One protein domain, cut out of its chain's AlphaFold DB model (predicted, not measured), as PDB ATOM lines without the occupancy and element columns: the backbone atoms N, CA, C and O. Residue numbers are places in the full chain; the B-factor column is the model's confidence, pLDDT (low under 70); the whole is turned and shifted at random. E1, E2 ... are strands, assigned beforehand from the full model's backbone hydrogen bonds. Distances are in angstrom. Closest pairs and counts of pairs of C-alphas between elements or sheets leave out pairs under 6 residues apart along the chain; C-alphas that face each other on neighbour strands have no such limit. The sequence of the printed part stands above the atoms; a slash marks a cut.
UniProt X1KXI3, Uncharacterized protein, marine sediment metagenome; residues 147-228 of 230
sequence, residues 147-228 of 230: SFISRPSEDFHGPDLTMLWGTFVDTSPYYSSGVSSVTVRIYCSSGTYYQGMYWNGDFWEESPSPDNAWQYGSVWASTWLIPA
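What this domain is: This is residues 147 to 228 of the 230 residues of an uncharacterized protein of marine sediment metagenome (UniProt X1KXI3). Look for little regular structure: a small three-stranded sheet and a long looped stretch, residues 170 to 222, which runs out to a free tip at residues 172 to 177, folds back past the sheet and winds on beyond its other end. The 82 printed residues include no named helix and three named strands, E1, E2 and E3, in that order across an antiparallel meander, each strand the neighbour of the one before. The class is all strand, with 17 residues in named strands; the whole is loose, radius of gyration of the C-alphas 14.7 A, spanning 50 by 30 by 19 A.

How they stand to each other: Start at inner strand E2, residues 163 to 169. E1, residues 147 to 151, makes a hairpin with it at 148 degrees; N 148 and O 167, 2.8 A apart, are within hydrogen-bond range. E3, residues 223 to 227, makes another hairpin with E2 at 156 degrees; N 164 and O 226, 2.9 A apart, are within range.

Where its parts are: Find C-alpha 163 at (109.994, 82.619, 160.927); E2 runs 20.3 A from there. E1 begins at (117.984, 77.610, 147.403) and spans 12.5 A; E3 spans 14.1 A.

The domain as a whole: The C-alphas farthest apart, of Tyr 174 and Thr 192, are 50.1 A apart. Both links are long, and the printed part has no cut. Residues 207 to 209 have pLDDT under 70.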
ATOM      1  N   SER A 147     118.681  76.970 146.283       95.19
ATOM      2  CA  SER A 147     117.984  77.610 147.403       95.19
ATOM      3  C   SER A 147     118.951  77.887 148.546       95.19
ATOM      4  O   SER A 147     119.864  77.100 148.797       95.19
ATOM      5  N   PHE A 148     118.722  78.978 149.268       93.69
ATOM      6  CA  PHE A 148     119.566  79.434 150.365       93.69
ATOM      7  C   PHE A 148     118.709  79.788 151.570       93.69
ATOM      8  O   PHE A 148     117.617  80.331 151.418       93.69
ATOM      9  N   ILE A 149     119.224  79.535 152.773       92.81
ATOM     10  CA  ILE A 149     118.635  80.017 154.024       92.81
ATOM     11  C   ILE A 149     119.230  81.394 154.316       92.81
ATOM     12  O   ILE A 149     120.447  81.558 154.330       92.81
ATOM     13  N   SER A 150     118.375  82.385 154.555       91.75
ATOM     14  CA  SER A 150     118.793  83.739 154.943       91.75
ATOM     15  C   SER A 150     118.513  84.036 156.411       91.75
ATOM     16  O   SER A 150     119.171  84.894 156.992       91.75
ATOM     17  N   ARG A 151     117.557  83.339 157.038       89.31
ATOM     18  CA  ARG A 151     117.297  83.443 158.474       89.31
ATOM     19  C   ARG A 151     116.937  82.084 159.088       89.31
ATOM     20  O   ARG A 151     116.013  81.442 158.586       89.31
ATOM     21  N   PRO A 152     117.576  81.711 160.211       87.12
ATOM     22  CA  PRO A 152     118.676  82.431 160.857       87.12
ATOM     23  C   PRO A 152     119.940  82.418 159.977       87.12
ATOM     24  O   PRO A 152     120.221  81.430 159.310       87.12
ATOM     25  N   SER A 153     120.652  83.548 159.917       83.75
ATOM     26  CA  SER A 153     121.890  83.693 159.129       83.75
ATOM     27  C   SER A 153     123.133  83.219 159.887       83.75
ATOM     28  O   SER A 153     124.203  83.100 159.302       83.75
ATOM     29  N   GLU A 154     122.986  82.998 161.193       84.19
ATOM     30  CA  GLU A 154     124.018  82.634 162.162       84.19
ATOM     31  C   GLU A 154     123.363  81.811 163.282       84.19
ATOM     32  O   GLU A 154     122.134  81.687 163.321       84.19
ATOM     33  N   ASP A 155     124.157  81.291 164.217       83.88
ATOM     34  CA  ASP A 155     123.628  80.605 165.395       83.88
ATOM     35  C   ASP A 155     122.631  81.504 166.146       83.88
ATOM     36  O   ASP A 155     122.942  82.615 166.585       83.88
ATOM     37  N   PHE A 156     121.394  81.024 166.280       83.00
ATOM     38  CA  PHE A 156     120.323  81.750 166.947       83.00
ATOM     39  C   PHE A 156     120.062  81.163 168.334       83.00
ATOM     40  O   PHE A 156     119.753  79.982 168.474       83.00
ATOM     41  N   HIS A 157     120.139  82.011 169.362       80.62
ATOM     42  CA  HIS A 157     119.965  81.619 170.768       80.62
ATOM     43  C   HIS A 157     118.827  82.375 171.481       80.62
ATOM     44  O   HIS A 157     118.783  82.414 172.710       80.62
ATOM     45  N   GLY A 158     117.929  83.020 170.730       76.94
ATOM     46  CA  GLY A 158     116.795  83.771 171.283       76.94
ATOM     47  C   GLY A 158     115.518  82.931 171.448       76.94
ATOM     48  O   GLY A 158     115.431  81.835 170.901       76.94
ATOM     49  N   PRO A 159     114.500  83.442 172.165       76.12
ATOM     50  CA  PRO A 159     113.199  82.778 172.296       76.12
ATOM     51  C   PRO A 159     112.230  83.070 171.132       76.12
ATOM     52  O   PRO A 159     111.216  82.394 171.009       76.12
ATOM     53  N   ASP A 160     112.536  84.051 170.272       79.00
ATOM     54  CA  ASP A 160     111.567  84.644 169.332       79.00
ATOM     55  C   ASP A 160     111.854  84.328 167.849       79.00
ATOM     56  O   ASP A 160     111.615  85.159 166.963       79.00
ATOM     57  N   LEU A 161     112.407  83.150 167.535       82.94
ATOM     58  CA  LEU A 161     112.471  82.728 166.134       82.94
ATOM     59  C   LEU A 161     111.069  82.321 165.712       82.94
ATOM     60  O   LEU A 161     110.638  81.217 165.997       82.94
ATOM     61  N   THR A 162     110.350  83.231 165.068       85.88
ATOM     62  CA  THR A 162     108.980  82.975 164.607       85.88
ATOM     63  C   THR A 162     108.921  82.554 163.142       85.88
ATOM     64  O   THR A 162     107.939  81.959 162.708       85.88
ATOM     65  N   MET A 163     109.967  82.853 162.367       86.44
ATOM     66  CA  MET A 163     109.994  82.619 160.927       86.44
ATOM     67  C   MET A 163     111.404  82.292 160.445       86.44
ATOM     68  O   MET A 163     112.369  82.984 160.791       86.44
ATOM     69  N   LEU A 164     111.484  81.288 159.580       90.69
ATOM     70  CA  LEU A 164     112.632  81.006 158.733       90.69
ATOM     71  C   LEU A 164     112.345  81.554 157.341       90.69
ATOM     72  O   LEU A 164     111.216  81.478 156.851       90.69
ATOM     73  N   TRP A 165     113.353  82.117 156.697       91.56
ATOM     74  CA  TRP A 165     113.205  82.577 155.323       91.56
ATOM     75  C   TRP A 165     114.526  82.505 154.583       91.56
ATOM     76  O   TRP A 165     115.600  82.408 155.185       91.56
ATOM     77  N   GLY A 166     114.433  82.566 153.266       93.88
ATOM     78  CA  GLY A 166     115.582  82.459 152.402       93.88
ATOM     79  C   GLY A 166     115.314  82.939 150.992       93.88
ATOM     80  O   GLY A 166     114.271  83.532 150.697       93.88
ATOM     81  N   THR A 167     116.283  82.683 150.128       95.06
ATOM     82  CA  THR A 167     116.229  83.015 148.707       95.06
ATOM     83  C   THR A 167     116.299  81.749 147.872       95.06
ATOM     84  O   THR A 167     116.672  80.677 148.353       95.06
ATOM     85  N   PHE A 168     115.922  81.869 146.610       95.94
ATOM     86  CA  PHE A 168     116.186  80.856 145.604       95.94
ATOM     87  C   PHE A 168     116.532  81.535 144.288       95.94
ATOM     88  O   PHE A 168     116.223  82.711 144.074       95.94
ATOM     89  N   VAL A 169     117.169  80.784 143.407       95.44
ATOM     90  CA  VAL A 169     117.480  81.225 142.059       95.44
ATOM     91  C   VAL A 169     117.415  80.028 141.127       95.44
ATOM     92  O   VAL A 169     117.818  78.930 141.493       95.44
ATOM     93  N   ASP A 170     116.898  80.255 139.930       96.25
ATOM     94  CA  ASP A 170     117.067  79.337 138.818       96.25
ATOM     95  C   ASP A 170     117.746  80.104 137.686       96.25
ATOM     96  O   ASP A 170     117.282  81.171 137.273       96.25
ATOM     97  N   THR A 171     118.914  79.626 137.272       94.69
ATOM     98  CA  THR A 171     119.755  80.306 136.290       94.69
ATOM     99  C   THR A 171     120.167  79.334 135.211       94.69
ATOM    100  O   THR A 171     120.941  78.417 135.473       94.69
ATOM    101  N   SER A 172     119.761  79.645 133.988       94.81
ATOM    102  CA  SER A 172     120.247  78.998 132.771       94.81
ATOM    103  C   SER A 172     120.824  80.061 131.823       94.81
ATOM    104  O   SER A 172     120.622  81.263 132.037       94.81
ATOM    105  N   PRO A 173     121.556  79.673 130.761       95.62
ATOM    106  CA  PRO A 173     122.308  80.614 129.927       95.62
ATOM    107  C   PRO A 173     121.527  81.814 129.363       95.62
ATOM    108  O   PRO A 173     122.117  82.886 129.216       95.62
ATOM    109  N   TYR A 174     120.234  81.659 129.040       96.81
ATOM    110  CA  TYR A 174     119.405  82.757 128.511       96.81
ATOM    111  C   TYR A 174     117.979  82.782 129.071       96.81
ATOM    112  O   TYR A 174     117.501  83.842 129.468       96.81
ATOM    113  N   TYR A 175     117.301  81.635 129.085       97.12
ATOM    114  CA  TYR A 175     115.953  81.457 129.623       97.12
ATOM    115  C   TYR A 175     115.971  80.336 130.657       97.12
ATOM    116  O   TYR A 175     116.586  79.311 130.395       97.12
ATOM    117  N   SER A 176     115.289  80.527 131.783       95.56
ATOM    118  CA  SER A 176     115.132  79.529 132.847       95.56
ATOM    119  C   SER A 176     113.652  79.171 132.994       95.56
ATOM    120  O   SER A 176     112.780  80.004 132.720       95.56
ATOM    121  N   SER A 177     113.389  77.928 133.390       95.50
ATOM    122  CA  SER A 177     112.048  77.393 133.667       95.50
ATOM    123  C   SER A 177     111.485  77.858 135.020       95.50
ATOM    124  O   SER A 177     110.274  77.843 135.247       95.50
ATOM    125  N   GLY A 178     112.352  78.364 135.893       94.19
ATOM    126  CA  GLY A 178     112.015  78.983 137.161       94.19
ATOM    127  C   GLY A 178     111.840  77.973 138.293       94.19
ATOM    128  O   GLY A 178     111.892  76.756 138.132       94.19
ATOM    129  N   VAL A 179     111.586  78.497 139.493       94.31
ATOM    130  CA  VAL A 179     111.356  77.674 140.687       94.31
ATOM    131  C   VAL A 179     109.863  77.571 140.964       94.31
ATOM    132  O   VAL A 179     109.209  78.565 141.279       94.31
ATOM    133  N   SER A 180     109.321  76.355 140.890       92.81
ATOM    134  CA  SER A 180     107.906  76.092 141.186       92.81
ATOM    135  C   SER A 180     107.614  75.983 142.686       92.81
ATOM    136  O   SER A 180     106.524  76.336 143.133       92.81
ATOM    137  N   SER A 181     108.569  75.483 143.475       92.56
ATOM    138  CA  SER A 181     108.419  75.317 144.920       92.56
ATOM    139  C   SER A 181     109.766  75.261 145.637       92.56
ATOM    140  O   SER A 181     110.778  74.870 145.060       92.56
ATOM    141  N   VAL A 182     109.753  75.622 146.921       93.06
ATOM    142  CA  VAL A 182     110.855  75.391 147.860       93.06
ATOM    143  C   VAL A 182     110.297  74.610 149.040       93.06
ATOM    144  O   VAL A 182     109.244  74.960 149.579       93.06
ATOM    145  N   THR A 183     111.002  73.558 149.445       93.06
ATOM    146  CA  THR A 183     110.683  72.802 150.657       93.06
ATOM    147  C   THR A 183     111.822  72.909 151.658       93.06
ATOM    148  O   THR A 183     112.989  73.032 151.292       93.06
ATOM    149  N   VAL A 184     111.470  72.903 152.941       90.94
ATOM    150  CA  VAL A 184     112.408  73.033 154.057       90.94
ATOM    151  C   VAL A 184     112.166  71.893 155.028       90.94
ATOM    152  O   VAL A 184     111.024  71.537 155.301       90.94
ATOM    153  N   ARG A 185     113.245  71.337 155.572       91.50
ATOM    154  CA  ARG A 185     113.190  70.334 156.632       91.50
ATOM    155  C   ARG A 185     114.053  70.783 157.797       91.50
ATOM    156  O   ARG A 185     115.186  71.219 157.601       91.50
ATOM    157  N   ILE A 186     113.529  70.637 159.009       90.69
ATOM    158  CA  ILE A 186     114.196  71.068 160.239       90.69
ATOM    159  C   ILE A 186     114.477  69.837 161.095       90.69
ATOM    160  O   ILE A 186     113.586  69.024 161.332       90.69
ATOM    161  N   TYR A 187     115.724  69.704 161.540       91.50
ATOM    162  CA  TYR A 187     116.214  68.574 162.324       91.50
ATOM    163  C   TYR A 187     116.822  69.062 163.634       91.50
ATOM    164  O   TYR A 187     117.691  69.937 163.631       91.50
ATOM    165  N   CYS A 188     116.404  68.471 164.749       91.06
ATOM    166  CA  CYS A 188     116.993  68.746 166.050       91.06
ATOM    167  C   CYS A 188     118.153  67.774 166.296       91.06
ATOM    168  O   CYS A 188     117.970  66.608 166.640       91.06
ATOM    169  N   SER A 189     119.383  68.251 166.115       90.38
ATOM    170  CA  SER A 189     120.594  67.432 166.261       90.38
ATOM    171  C   SER A 189     121.045  67.231 167.712       90.38
ATOM    172  O   SER A 189     121.824  66.319 168.001       90.38
ATOM    173  N   SER A 190     120.583  68.075 168.636       88.25
ATOM    174  CA  SER A 190     121.014  68.089 170.036       88.25
ATOM    175  C   SER A 190     119.951  68.712 170.942       88.25
ATOM    176  O   SER A 190     119.145  69.521 170.494       88.25
ATOM    177  N   GLY A 191     119.949  68.337 172.222       85.94
ATOM    178  CA  GLY A 191     118.986  68.819 173.214       85.94
ATOM    179  C   GLY A 191     118.460  67.688 174.092       85.94
ATOM    180  O   GLY A 191     118.861  66.539 173.942       85.94
ATOM    181  N   THR A 192     117.575  68.016 175.032       86.88
ATOM    182  CA  THR A 192     117.025  67.032 175.983       86.88
ATOM    183  C   THR A 192     115.744  66.368 175.484       86.88
ATOM    184  O   THR A 192     115.520  65.203 175.793       86.88
ATOM    185  N   TYR A 193     114.905  67.092 174.734       86.31
ATOM    186  CA  TYR A 193     113.539  66.645 174.422       86.31
ATOM    187  C   TYR A 193     113.350  66.143 172.988       86.31
ATOM    188  O   TYR A 193     112.686  65.132 172.805       86.31
ATOM    189  N   TYR A 194     113.937  66.812 171.991       89.06
ATOM    190  CA  TYR A 194     113.668  66.528 170.572       89.06
ATOM    191  C   TYR A 194     114.888  66.022 169.799       89.06
ATOM    192  O   TYR A 194     114.895  66.003 168.571       89.06
ATOM    193  N   GLN A 195     115.952  65.636 170.502       91.19
ATOM    194  CA  GLN A 195     117.175  65.179 169.854       91.19
ATOM    195  C   GLN A 195     116.893  63.979 168.939       91.19
ATOM    196  O   GLN A 195     116.329  62.978 169.370       91.19
ATOM    197  N   GLY A 196     117.346  64.065 167.688       89.50
ATOM    198  CA  GLY A 196     117.136  63.024 166.684       89.50
ATOM    199  C   GLY A 196     115.788  63.106 165.963       89.50
ATOM    200  O   GLY A 196     115.496  62.232 165.150       89.50
ATOM    201  N   MET A 197     114.980  64.134 166.235       91.00
ATOM    202  CA  MET A 197     113.639  64.301 165.673       91.00
ATOM    203  C   MET A 197     113.609  65.364 164.572       91.00
ATOM    204  O   MET A 197     114.446  66.275 164.524       91.00
ATOM    205  N   TYR A 198     112.610  65.256 163.700       92.00
ATOM    206  CA  TYR A 198     112.319  66.239 162.661       92.00
ATOM    207  C   TYR A 198     111.039  67.010 162.988       92.00
ATOM    208  O   TYR A 198     110.129  66.470 163.611       92.00
ATOM    209  N   TRP A 199     110.963  68.272 162.568       90.00
ATOM    210  CA  TRP A 199     109.731  69.060 162.651       90.00
ATOM    211  C   TRP A 199     108.882  68.827 161.398       90.00
ATOM    212  O   TRP A 199     109.353  69.095 160.291       90.00
ATOM    213  N   ASN A 200     107.636  68.373 161.558       86.12
ATOM    214  CA  ASN A 200     106.720  68.113 160.435       86.12
ATOM    215  C   ASN A 200     105.734  69.259 160.136       86.12
ATOM    216  O   ASN A 200     105.044  69.223 159.123       86.12
ATOM    217  N   GLY A 201     105.705  70.288 160.987       85.25
ATOM    218  CA  GLY A 201     104.842  71.465 160.845       85.25
ATOM    219  C   GLY A 201     103.943  71.664 162.057       85.25
ATOM    220  O   GLY A 201     103.598  72.802 162.366       85.25
ATOM    221  N   ASP A 202     103.662  70.576 162.777       85.94
ATOM    222  CA  ASP A 202     102.778  70.557 163.941       85.94
ATOM    223  C   ASP A 202     103.489  70.070 165.212       85.94
ATOM    224  O   ASP A 202     103.237  70.582 166.304       85.94
ATOM    225  N   PHE A 203     104.364  69.068 165.099       87.94
ATOM    226  CA  PHE A 203     105.114  68.514 166.227       87.94
ATOM    227  C   PHE A 203     106.474  67.945 165.795       87.94
ATOM    228  O   PHE A 203     106.764  67.749 164.613       87.94
ATOM    229  N   TRP A 204     107.327  67.678 166.786       90.12
ATOM    230  CA  TRP A 204     108.558  66.919 166.586       90.12
ATOM    231  C   TRP A 204     108.216  65.437 166.485       90.12
ATOM    232  O   TRP A 204     107.628  64.873 167.408       90.12
ATOM    233  N   GLU A 205     108.595  64.803 165.383       86.62
ATOM    234  CA  GLU A 205     108.386  63.376 165.147       86.62
ATOM    235  C   GLU A 205     109.706  62.597 165.185       86.62
ATOM    236  O   GLU A 205     110.746  63.060 164.700       86.62
ATOM    237  N   GLU A 206     109.673  61.405 165.795       80.81
ATOM    238  CA  GLU A 206     110.780  60.447 165.703       80.81
ATOM    239  C   GLU A 206     110.990  60.047 164.236       80.81
ATOM    240  O   GLU A 206     110.156  60.339 163.387       80.81
ATOM    241  N   SER A 207     112.113  59.408 163.908       65.94
ATOM    242  CA  SER A 207     112.583  59.250 162.525       65.94
ATOM    243  C   SER A 207     112.259  57.880 161.884       65.94
ATOM    244  O   SER A 207     113.176  57.081 161.691       65.94
ATOM    245  N   PRO A 208     111.005  57.556 161.494       62.19
ATOM    246  CA  PRO A 208     110.754  56.458 160.571       62.19
ATOM    247  C   PRO A 208     110.673  56.920 159.103       62.19
ATOM    248  O   PRO A 208     110.796  56.076 158.221       62.19
ATOM    249  N   SER A 209     110.507  58.223 158.813       66.69
ATOM    250  CA  SER A 209     110.569  58.769 157.441       66.69
ATOM    251  C   SER A 209     110.999  60.247 157.422       66.69
ATOM    252  O   SER A 209     110.149  61.136 157.432       66.69
ATOM    253  N   PRO A 210     112.311  60.548 157.354       72.19
ATOM    254  CA  PRO A 210     112.825  61.917 157.203       72.19
ATOM    255  C   PRO A 210     112.264  62.680 155.994       72.19
ATOM    256  O   PRO A 210     112.396  63.902 155.935       72.19
ATOM    257  N   ASP A 211     111.692  61.973 155.020       81.75
ATOM    258  CA  ASP A 211     111.089  62.560 153.825       81.75
ATOM    259  C   ASP A 211     109.674  63.098 154.080       81.75
ATOM    260  O   ASP A 211     109.197  63.940 153.325       81.75
ATOM    261  N   ASN A 212     109.014  62.695 155.169       80.88
ATOM    262  CA  ASN A 212     107.700  63.236 155.530       80.88
ATOM    263  C   ASN A 212     107.795  64.607 156.219       80.88
ATOM    264  O   ASN A 212     106.800  65.319 156.300       80.88
ATOM    265  N   ALA A 213     108.986  64.992 156.684       83.50
ATOM    266  CA  ALA A 213     109.214  66.240 157.405       83.50
ATOM    267  C   ALA A 213     109.536  67.443 156.496       83.50
ATOM    268  O   ALA A 213     109.914  68.510 156.985       83.50
ATOM    269  N   TRP A 214     109.438  67.281 155.173       89.38
ATOM    270  CA  TRP A 214     109.528  68.402 154.243       89.38
ATOM    271  C   TRP A 214     108.276  69.260 154.332       89.38
ATOM    272  O   TRP A 214     107.155  68.780 154.191       89.38
ATOM    273  N   GLN A 215     108.481  70.557 154.501       87.38
ATOM    274  CA  GLN A 215     107.404  71.524 154.571       87.38
ATOM    275  C   GLN A 215     107.530  72.522 153.435       87.38
ATOM    276  O   GLN A 215     108.618  73.021 153.142       87.38
ATOM    277  N   TYR A 216     106.405  72.819 152.795       86.06
ATOM    278  CA  TYR A 216     106.357  73.802 151.724       86.06
ATOM    279  C   TYR A 216     106.541  75.211 152.284       86.06
ATOM    280  O   TYR A 216     105.777  75.664 153.135       86.06
ATOM    281  N   GLY A 217     107.546  75.916 151.769       81.06
ATOM    282  CA  GLY A 217     107.676  77.348 151.984       81.06
ATOM    283  C   GLY A 217     106.661  78.110 151.132       81.06
ATOM    284  O   GLY A 217     106.359  77.723 150.003       81.06
ATOM    285  N   SER A 218     106.162  79.233 151.643       84.31
ATOM    286  CA  SER A 218     105.468  80.199 150.788       84.31
ATOM    287  C   SER A 218     106.499  80.856 149.874       84.31
ATOM    288  O   SER A 218     107.389  81.545 150.369       84.31
ATOM    289  N   VAL A 219     106.395  80.619 148.566       80.44
ATOM    290  CA  VAL A 219     107.327  81.107 147.536       80.44
ATOM    291  C   VAL A 219     106.815  82.385 146.878       80.44
ATOM    292  O   VAL A 219     105.670  82.452 146.429       80.44
ATOM    293  N   TRP A 220     107.670  83.401 146.821       79.38
ATOM    294  CA  TRP A 220     107.480  84.657 146.088       79.38
ATOM    295  C   TRP A 220     108.537  84.767 144.981       79.38
ATOM    296  O   TRP A 220     109.294  83.833 144.783       79.38
ATOM    297  N   ALA A 221     108.626  85.895 144.268       73.44
ATOM    298  CA  ALA A 221     109.448  86.027 143.054       73.44
ATOM    299  C   ALA A 221     110.921  85.558 143.168       73.44
ATOM    300  O   ALA A 221     111.484  85.123 142.169       73.44
ATOM    301  N   SER A 222     111.550  85.650 144.344       79.75
ATOM    302  CA  SER A 222     112.921  85.155 144.588       79.75
ATOM    303  C   SER A 222     113.190  84.762 146.045       79.75
ATOM    304  O   SER A 222     114.339  84.593 146.465       79.75
ATOM    305  N   THR A 223     112.136  84.660 146.854       83.38
ATOM    306  CA  THR A 223     112.227  84.431 148.297       83.38
ATOM    307  C   THR A 223     111.220  83.391 148.746       83.38
ATOM    308  O   THR A 223     110.182  83.194 148.115       83.38
ATOM    309  N   TRP A 224     111.518  82.739 149.863       90.06
ATOM    310  CA  TRP A 224     110.614  81.797 150.507       90.06
ATOM    311  C   TRP A 224     110.552  82.048 152.014       90.06
ATOM    312  O   TRP A 224     111.515  82.544 152.600       90.06
ATOM    313  N   LEU A 225     109.428  81.703 152.646       89.81
ATOM    314  CA  LEU A 225     109.247  81.775 154.101       89.81
ATOM    315  C   LEU A 225     108.513  80.548 154.645       89.81
ATOM    316  O   LEU A 225     107.672  79.967 153.957       89.81
ATOM    317  N   ILE A 226     108.800  80.197 155.895       89.81
ATOM    318  CA  ILE A 226     108.091  79.166 156.657       89.81
ATOM    319  C   ILE A 226     108.089  79.510 158.159       89.81
ATOM    320  O   ILE A 226     109.077  80.069 158.649       89.81
ATOM    321  N   PRO A 227     107.016  79.201 158.914       85.00
ATOM    322  CA  PRO A 227     107.028  79.329 160.366       85.00
ATOM    323  C   PRO A 227     108.155  78.512 161.002       85.00
ATOM    324  O   PRO A 227     108.480  77.411 160.557       85.00
ATOM    325  N   ALA A 228     108.757  79.055 162.053       83.25
ATOM    326  CA  ALA A 228     109.690  78.291 162.865       83.25
ATOM    327  C   ALA A 228     108.930  77.300 163.776       83.25
ATOM    328  O   ALA A 228     107.777  77.570 164.120       83.25
TER     329      ALA A 228